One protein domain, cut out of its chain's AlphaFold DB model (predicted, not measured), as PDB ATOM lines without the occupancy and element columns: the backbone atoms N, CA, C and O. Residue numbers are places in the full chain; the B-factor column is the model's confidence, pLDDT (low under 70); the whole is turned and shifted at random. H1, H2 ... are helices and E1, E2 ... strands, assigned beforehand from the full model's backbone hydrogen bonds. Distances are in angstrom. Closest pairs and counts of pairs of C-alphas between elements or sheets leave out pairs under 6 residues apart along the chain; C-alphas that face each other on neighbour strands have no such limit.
ATOM      1  N   TYR A  43      37.476 -28.493  -7.210       95.75
ATOM      2  CA  TYR A  43      38.186 -27.243  -7.413       95.75
ATOM      3  C   TYR A  43      39.646 -27.563  -7.707       95.75
ATOM      4  O   TYR A  43      40.305 -28.260  -6.937       95.75
ATOM      5  N   ALA A  44      40.139 -27.061  -8.838       96.12
ATOM      6  CA  ALA A  44      41.517 -27.252  -9.262       96.12
ATOM      7  C   ALA A  44      42.381 -26.061  -8.847       96.12
ATOM      8  O   ALA A  44      41.981 -24.896  -9.005       96.12
ATOM      9  N   LYS A  45      43.589 -26.359  -8.366       95.31
ATOM     10  CA  LYS A  45      44.624 -25.382  -8.056       95.31
ATOM     11  C   LYS A  45      44.829 -24.450  -9.242       95.31
ATOM     12  O   LYS A  45      44.974 -24.881 -10.387       95.31
ATOM     13  N   ASN A  46      44.889 -23.156  -8.963       93.94
ATOM     14  CA  ASN A  46      45.138 -22.142  -9.977       93.94
ATOM     15  C   ASN A  46      46.061 -21.043  -9.441       93.94
ATOM     16  O   ASN A  46      46.487 -21.065  -8.291       93.94
ATOM     17  N   GLN A  47      46.422 -20.096 -10.305       86.25
ATOM     18  CA  GLN A  47      47.363 -19.024  -9.961       86.25
ATOM     19  C   GLN A  47      46.702 -17.838  -9.239       86.25
ATOM     20  O   GLN A  47      47.391 -16.876  -8.910       86.25
ATOM     21  N   THR A  48      45.386 -17.885  -9.023       90.75
ATOM     22  CA  THR A  48      44.593 -16.743  -8.557       90.75
ATOM     23  C   THR A  48      44.129 -16.925  -7.120       90.75
ATOM     24  O   THR A  48      44.485 -16.111  -6.276       90.75
ATOM     25  N   SER A  49      43.330 -17.959  -6.842       93.00
ATOM     26  CA  SER A  49      42.640 -18.096  -5.554       93.00
ATOM     27  C   SER A  49      42.659 -19.496  -4.954       93.00
ATOM     28  O   SER A  49      42.614 -19.598  -3.735       93.00
ATOM     29  N   VAL A  50      42.761 -20.567  -5.750       95.69
ATOM     30  CA  VAL A  50      42.743 -21.952  -5.239       95.69
ATOM     31  C   VAL A  50      44.176 -22.445  -5.035       95.69
ATOM     32  O   VAL A  50      44.953 -22.527  -5.987       95.69
ATOM     33  N   LEU A  51      44.518 -22.791  -3.794       95.38
ATOM     34  CA  LEU A  51      45.878 -23.107  -3.349       95.38
ATOM     35  C   LEU A  51      46.282 -24.572  -3.601       95.38
ATOM     36  O   LEU A  51      47.463 -24.851  -3.844       95.38
ATOM     37  N   CYS A  52      45.315 -25.490  -3.584       95.50
ATOM     38  CA  CYS A  52      45.484 -26.918  -3.859       95.50
ATOM     39  C   CYS A  52      44.217 -27.510  -4.487       95.50
ATOM     40  O   CYS A  52      43.141 -26.921  -4.393       95.50
ATOM     41  N   ASP A  53      44.342 -28.683  -5.103       96.88
ATOM     42  CA  ASP A  53      43.174 -29.420  -5.583       96.88
ATOM     43  C   ASP A  53      42.356 -29.910  -4.385       96.88
ATOM     44  O   ASP A  53      42.910 -30.454  -3.423       96.88
ATOM     45  N   TYR A  54      41.040 -29.722  -4.437       97.56
ATOM     46  CA  TYR A  54      40.150 -30.242  -3.410       97.56
ATOM     47  C   TYR A  54      38.762 -30.560  -3.962       97.56
ATOM     48  O   TYR A  54      38.309 -29.968  -4.942       97.56
ATOM     49  N   TYR A  55      38.079 -31.525  -3.354       96.69
ATOM     50  CA  TYR A  55      36.766 -31.971  -3.815       96.69
ATOM     51  C   TYR A  55      35.919 -32.536  -2.680       96.69
ATOM     52  O   TYR A  55      36.437 -32.873  -1.617       96.69
ATOM     53  N   LYS A  56      34.616 -32.654  -2.916       97.19
ATOM     54  CA  LYS A  56      33.671 -33.342  -2.044       97.19
ATOM     55  C   LYS A  56      33.294 -34.677  -2.665       97.19
ATOM     56  O   LYS A  56      32.899 -34.724  -3.828       97.19
ATOM     57  N   ASP A  57      33.442 -35.756  -1.911       94.00
ATOM     58  CA  ASP A  57      33.036 -37.078  -2.376       94.00
ATOM     59  C   ASP A  57      31.518 -37.303  -2.254       94.00
ATOM     60  O   ASP A  57      30.772 -36.482  -1.714       94.00
ATOM     61  N   GLU A  58      31.059 -38.455  -2.743       92.19
ATOM     62  CA  GLU A  58      29.654 -38.882  -2.680       92.19
ATOM     63  C   GLU A  58      29.156 -39.097  -1.238       92.19
ATOM     64  O   GLU A  58      27.955 -39.041  -0.975       92.19
ATOM     65  N   SER A  59      30.071 -39.306  -0.283       92.56
ATOM     66  CA  SER A  59      29.752 -39.402   1.149       92.56
ATOM     67  C   SER A  59      29.621 -38.025   1.813       92.56
ATOM     68  O   SER A  59      29.243 -37.926   2.980       92.56
ATOM     69  N   GLY A  60      29.911 -36.951   1.077       92.81
ATOM     70  CA  GLY A  60      29.871 -35.577   1.545       92.81
ATOM     71  C   GLY A  60      31.120 -35.124   2.302       92.81
ATOM     72  O   GLY A  60      31.090 -34.040   2.891       92.81
ATOM     73  N   VAL A  61      32.196 -35.914   2.278       95.88
ATOM     74  CA  VAL A  61      33.483 -35.613   2.918       95.88
ATOM     75  C   VAL A  61      34.354 -34.811   1.958       95.88
ATOM     76  O   VAL A  61      34.409 -35.094   0.761       95.88
ATOM     77  N   TRP A  62      35.041 -33.799   2.481       97.69
ATOM     78  CA  TRP A  62      35.970 -32.985   1.709       97.69
ATOM     79  C   TRP A  62      37.370 -33.589   1.717       97.69
ATOM     80  O   TRP A  62      37.869 -33.991   2.765       97.69
ATOM     81  N   HIS A  63      38.024 -33.592   0.562       97.06
ATOM     82  CA  HIS A  63      39.357 -34.150   0.357       97.06
ATOM     83  C   HIS A  63      40.299 -33.086  -0.188       97.06
ATOM     84  O   HIS A  63      39.958 -32.404  -1.151       97.06
ATOM     85  N   ALA A  64      41.487 -32.974   0.405       96.88
ATOM     86  CA  ALA A  64      42.589 -32.148  -0.091       96.88
ATOM     87  C   ALA A  64      43.925 -32.726   0.390       96.88
ATOM     88  O   ALA A  64      44.021 -33.165   1.536       96.88
ATOM     89  N   GLU A  65      44.955 -32.728  -0.464       95.38
ATOM     90  CA  GLU A  65      46.324 -33.168  -0.110       95.38
ATOM     91  C   GLU A  65      46.379 -34.560   0.572       95.38
ATOM     92  O   GLU A  65      47.153 -34.799   1.499       95.38
ATOM     93  N   GLY A  66      45.510 -35.488   0.147       94.62
ATOM     94  CA  GLY A  66      45.413 -36.845   0.709       94.62
ATOM     95  C   GLY A  66      44.751 -36.937   2.092       94.62
ATOM     96  O   GLY A  66      44.801 -37.996   2.718       94.62
ATOM     97  N   LYS A  67      44.138 -35.851   2.574       96.75
ATOM     98  CA  LYS A  67      43.492 -35.739   3.888       96.75
ATOM     99  C   LYS A  67      41.990 -35.486   3.757       96.75
ATOM    100  O   LYS A  67      41.527 -35.010   2.722       96.75
ATOM    101  N   GLN A  68      41.254 -35.794   4.825       97.00
ATOM    102  CA  GLN A  68      39.793 -35.723   4.884       97.00
ATOM    103  C   GLN A  68      39.307 -34.700   5.909       97.00
ATOM    104  O   GLN A  68      39.817 -34.634   7.031       97.00
ATOM    105  N   TYR A  69      38.273 -33.953   5.533       97.50
ATOM    106  CA  TYR A  69      37.695 -32.884   6.332       97.50
ATOM    107  C   TYR A  69      36.170 -32.920   6.295       97.50
ATOM    108  O   TYR A  69      35.548 -33.225   5.277       97.50
ATOM    109  N   THR A  70      35.558 -32.560   7.417       97.38
ATOM    110  CA  THR A  70      34.099 -32.601   7.577       97.38
ATOM    111  C   THR A  70      33.421 -31.344   7.025       97.38
ATOM    112  O   THR A  70      32.325 -31.411   6.471       97.38
ATOM    113  N   TYR A  71      34.062 -30.183   7.157       97.56
ATOM    114  CA  TYR A  71      33.456 -28.886   6.865       97.56
ATOM    115  C   TYR A  71      34.248 -28.113   5.817       97.56
ATOM    116  O   TYR A  71      35.474 -28.100   5.856       97.56
ATOM    117  N   ARG A  72      33.528 -27.394   4.949       97.62
ATOM    118  CA  ARG A  72      34.057 -26.305   4.120       97.62
ATOM    119  C   ARG A  72      33.524 -24.986   4.663       97.62
ATOM    120  O   ARG A  72      32.328 -24.714   4.578       97.62
ATOM    121  N   LEU A  73      34.406 -24.184   5.238       97.75
ATOM    122  CA  LEU A  73      34.084 -22.914   5.875       97.75
ATOM    123  C   LEU A  73      34.497 -21.769   4.951       97.75
ATOM    124  O   LEU A  73      35.652 -21.694   4.538       97.75
ATOM    125  N   ILE A  74      33.557 -20.876   4.631       97.12
ATOM    126  CA  ILE A  74      33.832 -19.636   3.895       97.12
ATOM    127  C   ILE A  74      33.897 -18.503   4.914       97.12
ATOM    128  O   ILE A  74      32.884 -18.108   5.491       97.12
ATOM    129  N   LEU A  75      35.093 -17.973   5.131       97.06
ATOM    130  CA  LEU A  75      35.382 -16.996   6.168       97.06
ATOM    131  C   LEU A  75      35.714 -15.662   5.508       97.06
ATOM    132  O   LEU A  75      36.729 -15.525   4.835       97.06
ATOM    133  N   THR A  76      34.843 -14.670   5.682       96.12
ATOM    134  CA  THR A  76      35.052 -13.316   5.148       96.12
ATOM    135  C   THR A  76      35.266 -12.337   6.287       96.12
ATOM    136  O   THR A  76      34.427 -12.226   7.181       96.12
ATOM    137  N   GLY A  77      36.353 -11.576   6.235       94.12
ATOM    138  CA  GLY A  77      36.720 -10.660   7.306       94.12
ATOM    139  C   GLY A  77      37.582  -9.507   6.827       94.12
ATOM    140  O   GLY A  77      37.931  -9.395   5.653       94.12
ATOM    141  N   LYS A  78      37.875  -8.588   7.745       92.94
ATOM    142  CA  LYS A  78      38.712  -7.419   7.489       92.94
ATOM    143  C   LYS A  78      39.632  -7.208   8.675       92.94
ATOM    144  O   LYS A  78      39.159  -6.855   9.752       92.94
ATOM    145  N   SER A  79      40.930  -7.371   8.466       86.44
ATOM    146  CA  SER A  79      41.918  -7.019   9.484       86.44
ATOM    147  C   SER A  79      41.875  -5.510   9.752       86.44
ATOM    148  O   SER A  79      41.602  -4.719   8.848       86.44
ATOM    149  N   LYS A  80      42.163  -5.095  10.994       83.56
ATOM    150  CA  LYS A  80      41.989  -3.710  11.485       83.56
ATOM    151  C   LYS A  80      42.593  -2.628  10.573       83.56
ATOM    152  O   LYS A  80      42.015  -1.556  10.442       83.56
ATOM    153  N   ASN A  81      43.713  -2.935   9.917       83.44
ATOM    154  CA  ASN A  81      44.457  -2.007   9.058       83.44
ATOM    155  C   ASN A  81      44.355  -2.336   7.555       83.44
ATOM    156  O   ASN A  81      45.048  -1.726   6.745       83.44
ATOM    157  N   ALA A  82      43.526  -3.305   7.158       85.56
ATOM    158  CA  ALA A  82      43.377  -3.681   5.757       85.56
ATOM    159  C   ALA A  82      42.478  -2.680   5.014       85.56
ATOM    160  O   ALA A  82      41.465  -2.219   5.540       85.56
ATOM    161  N   ALA A  83      42.801  -2.365   3.759       89.38
ATOM    162  CA  ALA A  83      41.943  -1.520   2.925       89.38
ATOM    163  C   ALA A  83      40.665  -2.263   2.486       89.38
ATOM    164  O   ALA A  83      39.574  -1.688   2.475       89.38
ATOM    165  N   LYS A  84      40.792  -3.559   2.178       91.75
ATOM    166  CA  LYS A  84      39.730  -4.430   1.658       91.75
ATOM    167  C   LYS A  84      39.449  -5.590   2.614       91.75
ATOM    168  O   LYS A  84      40.240  -5.854   3.516       91.75
ATOM    169  N   LYS A  85      38.294  -6.236   2.433       94.25
ATOM    170  CA  LYS A  85      38.004  -7.529   3.067       94.25
ATOM    171  C   LYS A  85      38.775  -8.627   2.336       94.25
ATOM    172  O   LYS A  85      38.991  -8.488   1.136       94.25
ATOM    173  N   SER A  86      39.101  -9.689   3.056       93.31
ATOM    174  CA  SER A  86      39.635 -10.930   2.496       93.31
ATOM    175  C   SER A  86      38.623 -12.050   2.679       93.31
ATOM    176  O   SER A  86      37.805 -12.012   3.611       93.31
ATOM    177  N   LYS A  87      38.685 -13.042   1.797       95.75
ATOM    178  CA  LYS A  87      37.892 -14.265   1.884       95.75
ATOM    179  C   LYS A  87      38.833 -15.460   1.910       95.75
ATOM    180  O   LYS A  87      39.680 -15.602   1.038       95.75
ATOM    181  N   PHE A  88      38.640 -16.330   2.887       96.12
ATOM    182  CA  PHE A  88      39.329 -17.607   2.981       96.12
ATOM    183  C   PHE A  88      38.324 -18.741   2.855       96.12
ATOM    184  O   PHE A  88      37.224 -18.666   3.410       96.12
ATOM    185  N   VAL A  89      38.712 -19.800   2.153       97.38
ATOM    186  CA  VAL A  89      38.003 -21.078   2.192       97.38
ATOM    187  C   VAL A  89      38.888 -22.087   2.891       97.38
ATOM    188  O   VAL A  89      40.045 -22.282   2.518       97.38
ATOM    189  N   VAL A  90      38.331 -22.715   3.920       97.56
ATOM    190  CA  VAL A  90      39.043 -23.632   4.805       97.56
ATOM    191  C   VAL A  90      38.305 -24.956   4.851       97.56
ATOM    192  O   VAL A  90      37.089 -24.981   5.044       97.56
ATOM    193  N   LEU A  91      39.042 -26.051   4.702       98.19
ATOM    194  CA  LEU A  91      38.545 -27.379   5.024       98.19
ATOM    195  C   LEU A  91      38.967 -27.721   6.449       98.19
ATOM    196  O   LEU A  91      40.137 -27.573   6.792       98.19
ATOM    197  N   SER A  92      38.016 -28.116   7.292       97.62
ATOM    198  CA  SER A  92      38.261 -28.319   8.721       97.62
ATOM    199  C   SER A  92      37.412 -29.441   9.313       97.62
ATOM    200  O   SER A  92      36.282 -29.684   8.885       97.62
ATOM    201  N   ASN A  93      37.938 -30.104  10.339       97.25
ATOM    202  CA  ASN A  93      37.181 -30.992  11.227       97.25
ATOM    203  C   ASN A  93      36.590 -30.254  12.442       97.25
ATOM    204  O   ASN A  93      35.734 -30.799  13.136       97.25
ATOM    205  N   ASP A  94      36.986 -29.001  12.665       95.62
ATOM    206  CA  ASP A  94      36.350 -28.079  13.607       95.62
ATOM    207  C   ASP A  94      35.491 -27.054  12.853       95.62
ATOM    208  O   ASP A  94      35.965 -26.365  11.950       95.62
ATOM    209  N   LYS A  95      34.217 -26.936  13.233       95.81
ATOM    210  CA  LYS A  95      33.274 -25.976  12.641       95.81
ATOM    211  C   LYS A  95      33.432 -24.550  13.178       95.81
ATOM    212  O   LYS A  95      32.828 -23.637  12.624       95.81
ATOM    213  N   ASN A  96      34.164 -24.366  14.276       95.62
ATOM    214  CA  ASN A  96      34.249 -23.093  14.991       95.62
ATOM    215  C   ASN A  96      35.475 -22.257  14.594       95.62
ATOM    216  O   ASN A  96      35.781 -21.285  15.278       95.62
ATOM    217  N   ILE A  97      36.155 -22.607  13.495       95.75
ATOM    218  CA  ILE A  97      37.263 -21.811  12.955       95.75
ATOM    219  C   ILE A  97      36.745 -20.435  12.534       95.75
ATOM    220  O   ILE A  97      35.780 -20.317  11.773       95.75
ATOM    221  N   THR A  98      37.411 -19.390  13.010       95.81
ATOM    222  CA  THR A  98      37.080 -18.002  12.702       95.81
ATOM    223  C   THR A  98      38.031 -17.415  11.662       95.81
ATOM    224  O   THR A  98      39.107 -17.937  11.383       95.81
ATOM    225  N   PHE A  99      37.649 -16.271  11.089       95.31
ATOM    226  CA  PHE A  99      38.540 -15.513  10.206       95.31
ATOM    227  C   PHE A  99      39.851 -15.112  10.901       95.31
ATOM    228  O   PHE A  99      40.894 -15.085  10.253       95.31
ATOM    229  N   GLN A 100      39.794 -14.786  12.197       93.12
ATOM    230  CA  GLN A 100      40.966 -14.349  12.952       93.12
ATOM    231  C   GLN A 100      41.954 -15.505  13.131       93.12
ATOM    232  O   GLN A 100      43.132 -15.309  12.861       93.12
ATOM    233  N   ASP A 101      41.466 -16.712  13.430       94.44
ATOM    234  CA  ASP A 101      42.316 -17.908  13.542       94.44
ATOM    235  C   ASP A 101      43.076 -18.179  12.235       94.44
ATOM    236  O   ASP A 101      44.265 -18.492  12.242       94.44
ATOM    237  N   VAL A 102      42.411 -18.005  11.086       94.38
ATOM    238  CA  VAL A 102      43.050 -18.151   9.768       94.38
ATOM    239  C   VAL A 102      44.088 -17.061   9.521       94.38
ATOM    240  O   VAL A 102      45.188 -17.353   9.058       94.38
ATOM    241  N   ALA A 103      43.755 -15.809   9.837       91.75
ATOM    242  CA  ALA A 103      44.680 -14.695   9.683       91.75
ATOM    243  C   ALA A 103      45.931 -14.873  10.559       91.75
ATOM    244  O   ALA A 103      47.042 -14.661  10.074       91.75
ATOM    245  N   ASP A 104      45.760 -15.313  11.805       91.12
ATOM    246  CA  ASP A 104      46.859 -15.563  12.736       91.12
ATOM    247  C   ASP A 104      47.707 -16.751  12.274       91.12
ATOM    248  O   ASP A 104      48.925 -16.618  12.190       91.12
ATOM    249  N   SER A 105      47.100 -17.854  11.819       91.38
ATOM    250  CA  SER A 105      47.849 -18.994  11.268       91.38
ATOM    251  C   SER A 105      48.705 -18.638  10.046       91.38
ATOM    252  O   SER A 105      49.706 -19.317   9.798       91.38
ATOM    253  N   MET A 106      48.319 -17.633   9.253       87.44
ATOM    254  CA  MET A 106      49.074 -17.210   8.066       87.44
ATOM    255  C   MET A 106      50.130 -16.142   8.365       87.44
ATOM    256  O   MET A 106      51.163 -16.107   7.696       87.44
ATOM    257  N   LEU A 107      49.859 -15.242   9.313       86.44
ATOM    258  CA  LEU A 107      50.680 -14.053   9.567       86.44
ATOM    259  C   LEU A 107      51.561 -14.179  10.810       86.44
ATOM    260  O   LEU A 107      52.525 -13.424  10.946       86.44
ATOM    261  N   SER A 108      51.231 -15.090  11.725       85.56
ATOM    262  CA  SER A 108      51.993 -15.284  12.949       85.56
ATOM    263  C   SER A 108      53.331 -15.964  12.671       85.56
ATOM    264  O   SER A 108      53.450 -16.911  11.889       85.56
ATOM    265  N   ASN A 109      54.354 -15.495  13.383       83.94
ATOM    266  CA  ASN A 109      55.650 -16.159  13.443       83.94
ATOM    267  C   ASN A 109      55.686 -17.264  14.511       83.94
ATOM    268  O   ASN A 109      56.673 -17.999  14.572       83.94
ATOM    269  N   ASN A 110      54.652 -17.384  15.352       84.81
ATOM    270  CA  ASN A 110      54.545 -18.470  16.315       84.81
ATOM    271  C   ASN A 110      54.076 -19.745  15.603       84.81
ATOM    272  O   ASN A 110      53.098 -19.741  14.858       84.81
ATOM    273  N   SER A 111      54.771 -20.857  15.834       84.88
ATOM    274  CA  SER A 111      54.358 -22.153  15.294       84.88
ATOM    275  C   SER A 111      53.073 -22.679  15.928       84.88
ATOM    276  O   SER A 111      52.402 -23.481  15.294       84.88
ATOM    277  N   GLU A 112      52.741 -22.254  17.151       86.19
ATOM    278  CA  GLU A 112      51.524 -22.691  17.854       86.19
ATOM    279  C   GLU A 112      50.243 -22.137  17.226       86.19
ATOM    280  O   GLU A 112      49.193 -22.761  17.338       86.19
ATOM    281  N   ASP A 113      50.341 -21.010  16.519       85.56
ATOM    282  CA  ASP A 113      49.203 -20.403  15.825       85.56
ATOM    283  C   ASP A 113      48.925 -21.097  14.482       85.56
ATOM    284  O   ASP A 113      47.913 -20.830  13.838       85.56
ATOM    285  N   ARG A 114      49.817 -21.994  14.032       87.88
ATOM    286  CA  ARG A 114      49.619 -22.751  12.795       87.88
ATOM    287  C   ARG A 114      48.619 -23.872  13.004       87.88
ATOM    288  O   ARG A 114      48.697 -24.632  13.967       87.88
ATOM    289  N   PHE A 115      47.739 -24.042  12.028       92.25
ATOM    290  CA  PHE A 115      46.855 -25.193  12.009       92.25
ATOM    291  C   PHE A 115      47.611 -26.520  11.878       92.25
ATOM    292  O   PHE A 115      48.562 -26.652  11.106       92.25
ATOM    293  N   ASP A 116      47.117 -27.530  12.596       91.75
ATOM    294  CA  ASP A 116      47.412 -28.930  12.304       91.75
ATOM    295  C   ASP A 116      46.757 -29.288  10.968       91.75
ATOM    296  O   ASP A 116      45.529 -29.342  10.859       91.75
ATOM    297  N   GLU A 117      47.581 -29.550   9.960       87.75
ATOM    298  CA  GLU A 117      47.140 -29.897   8.612       87.75
ATOM    299  C   GLU A 117      46.274 -31.162   8.556       87.75
ATOM    300  O   GLU A 117      45.551 -31.345   7.588       87.75
ATOM    301  N   ASN A 118      46.290 -32.028   9.575       91.50
ATOM    302  CA  ASN A 118      45.379 -33.179   9.656       91.50
ATOM    303  C   ASN A 118      43.961 -32.796  10.093       91.50
ATOM    304  O   ASN A 118      43.040 -33.613  10.028       91.50
ATOM    305  N   LYS A 119      43.783 -31.568  10.579       94.19
ATOM    306  CA  LYS A 119      42.511 -31.063  11.093       94.19
ATOM    307  C   LYS A 119      41.977 -29.910  10.274       94.19
ATOM    308  O   LYS A 119      40.763 -29.864  10.098       94.19
ATOM    309  N   THR A 120      42.851 -29.031   9.791       96.69
ATOM    310  CA  THR A 120      42.465 -27.787   9.129       96.69
ATOM    311  C   THR A 120      43.467 -27.418   8.036       96.69
ATOM    312  O   THR A 120      44.670 -27.373   8.280       96.69
ATOM    313  N   ILE A 121      42.969 -27.096   6.842       96.88
ATOM    314  CA  ILE A 121      43.768 -26.616   5.708       96.88
ATOM    315  C   ILE A 121      43.059 -25.461   4.996       96.88
ATOM    316  O   ILE A 121      41.843 -25.477   4.792       96.88
ATOM    317  N   ILE A 122      43.825 -24.449   4.601       97.00
ATOM    318  CA  ILE A 122      43.337 -23.324   3.800       97.00
ATOM    319  C   ILE A 122      43.460 -23.725   2.328       97.00
ATOM    320  O   ILE A 122      44.557 -24.024   1.863       97.00
ATOM    321  N   VAL A 123      42.340 -23.735   1.604       97.12
ATOM    322  CA  VAL A 123      42.281 -24.195   0.205       97.12
ATOM    323  C   VAL A 123      42.031 -23.067  -0.788       97.12
ATOM    324  O   VAL A 123      42.433 -23.191  -1.941       97.12
ATOM    325  N   GLU A 124      41.436 -21.949  -0.355       97.06
ATOM    326  CA  GLU A 124      41.307 -20.750  -1.192       97.06
ATOM    327  C   GLU A 124      41.554 -19.449  -0.427       97.06
ATOM    328  O   GLU A 124      41.278 -19.355   0.773       97.06
ATOM    329  N   MET A 125      42.012 -18.428  -1.155       94.12
ATOM    330  CA  MET A 125      42.231 -17.068  -0.664       94.12
ATOM    331  C   MET A 125      41.898 -16.027  -1.744       94.12
ATOM    332  O   MET A 125      42.331 -16.160  -2.887       94.12
ATOM    333  N   GLU A 126      41.170 -14.972  -1.361       90.12
ATOM    334  CA  GLU A 126      40.841 -13.796  -2.191       90.12
ATOM    335  C   GLU A 126      40.984 -12.471  -1.426       90.12
ATOM    336  O   GLU A 126      40.661 -12.430  -0.210       90.12
TER     337      GLU A 126
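Overview. This is residues 43 to 126 of the 126 residues of an uncharacterized protein of Eubacterium sp. AF36-5BH (UniProt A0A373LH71). A strongly twisted three-stranded sheet, E4 E5 E6, has helix H1 crossing over one face, and a small three-stranded sheet, E1 E2 E3, is set towards one end of it, partly face to face with it as a small sandwich with crossed strands. The long axis runs from the turn after E1, at Glu 58, to the turn between E4 and E5, at Asn 81. The printed part has 84 residues, with one named helix and six named strands in the order E1 E2 E3 E4 E5 H1 E6; each sheet is antiparallel, in the orders E1 E2 E3 and E4 E5 E6. The class is mixed, helices and strands, though under half of the residues are in named elements. The whole is compact, with a radius of gyration of the C-alphas of 12.8 A and spans of 41 by 27 by 20 A, only just elongated.

Arrangement. Begin with the larger sheet, where E5, residues 86 to 92, is the inner strand between E4, residues 71 to 77, and E6, residues 120 to 125. E4 and E5 are an antiparallel hairpin; look for N 73 and O 90, 2.8 A apart. E5 and E6 are antiparallel too, with N 91 and O 121 at 2.9 A. H1, residues 99 to 107, is on this sheet at a height of 7.7 A, over E5, and runs across the strands at 86 degrees to E5 on the local plane. Its closest C-alphas to E4 are those of Leu 75 and Phe 99, 5.3 A apart. Each O i to N i+4 pair in H1 is within hydrogen-bond range. The smaller sheet is a meander, each strand the antiparallel neighbour of the one before: E1, residues 54 to 56, E2, residues 62 to 64, and E3, residues 67 to 69. N 63 and O 55 are 2.8 A apart, and N 69 and O 62 also 2.8 A. The two sheets form a sandwich, two sheets face to face: the parts that face each other are 9.0 A centre to centre, and the strands stand at 79 degrees. The closest C-alphas of E3 and E5 are Tyr 69 and Ser 92, 5.2 A apart. E3 runs on into E4 across one residue, at 73 degrees. E1 and H1 are apart.

Along the chain. Find C-alpha 71 at (33.456, -28.886, 6.865); from there E4 runs 18.5 A, and E5 is as long. E6 ends at C-alpha 125, (42.231, -17.068, -0.664), after 14.5 A. H1 starts at C-alpha 99, (38.540, -15.513, 10.206), and covers 12.2 A. E1 spans 7.3 A, E2 and E3 6.9 A each.

Size, cuts and confidence. The C-alphas of Glu 58 and Asn 81, the two farthest apart, are 41.4 A apart. The printed part has no cut. The link from H1 to E6, residues 108 to 119, is long. The mean pLDDT of the printed part is 93.5, and no printed residue is under 70.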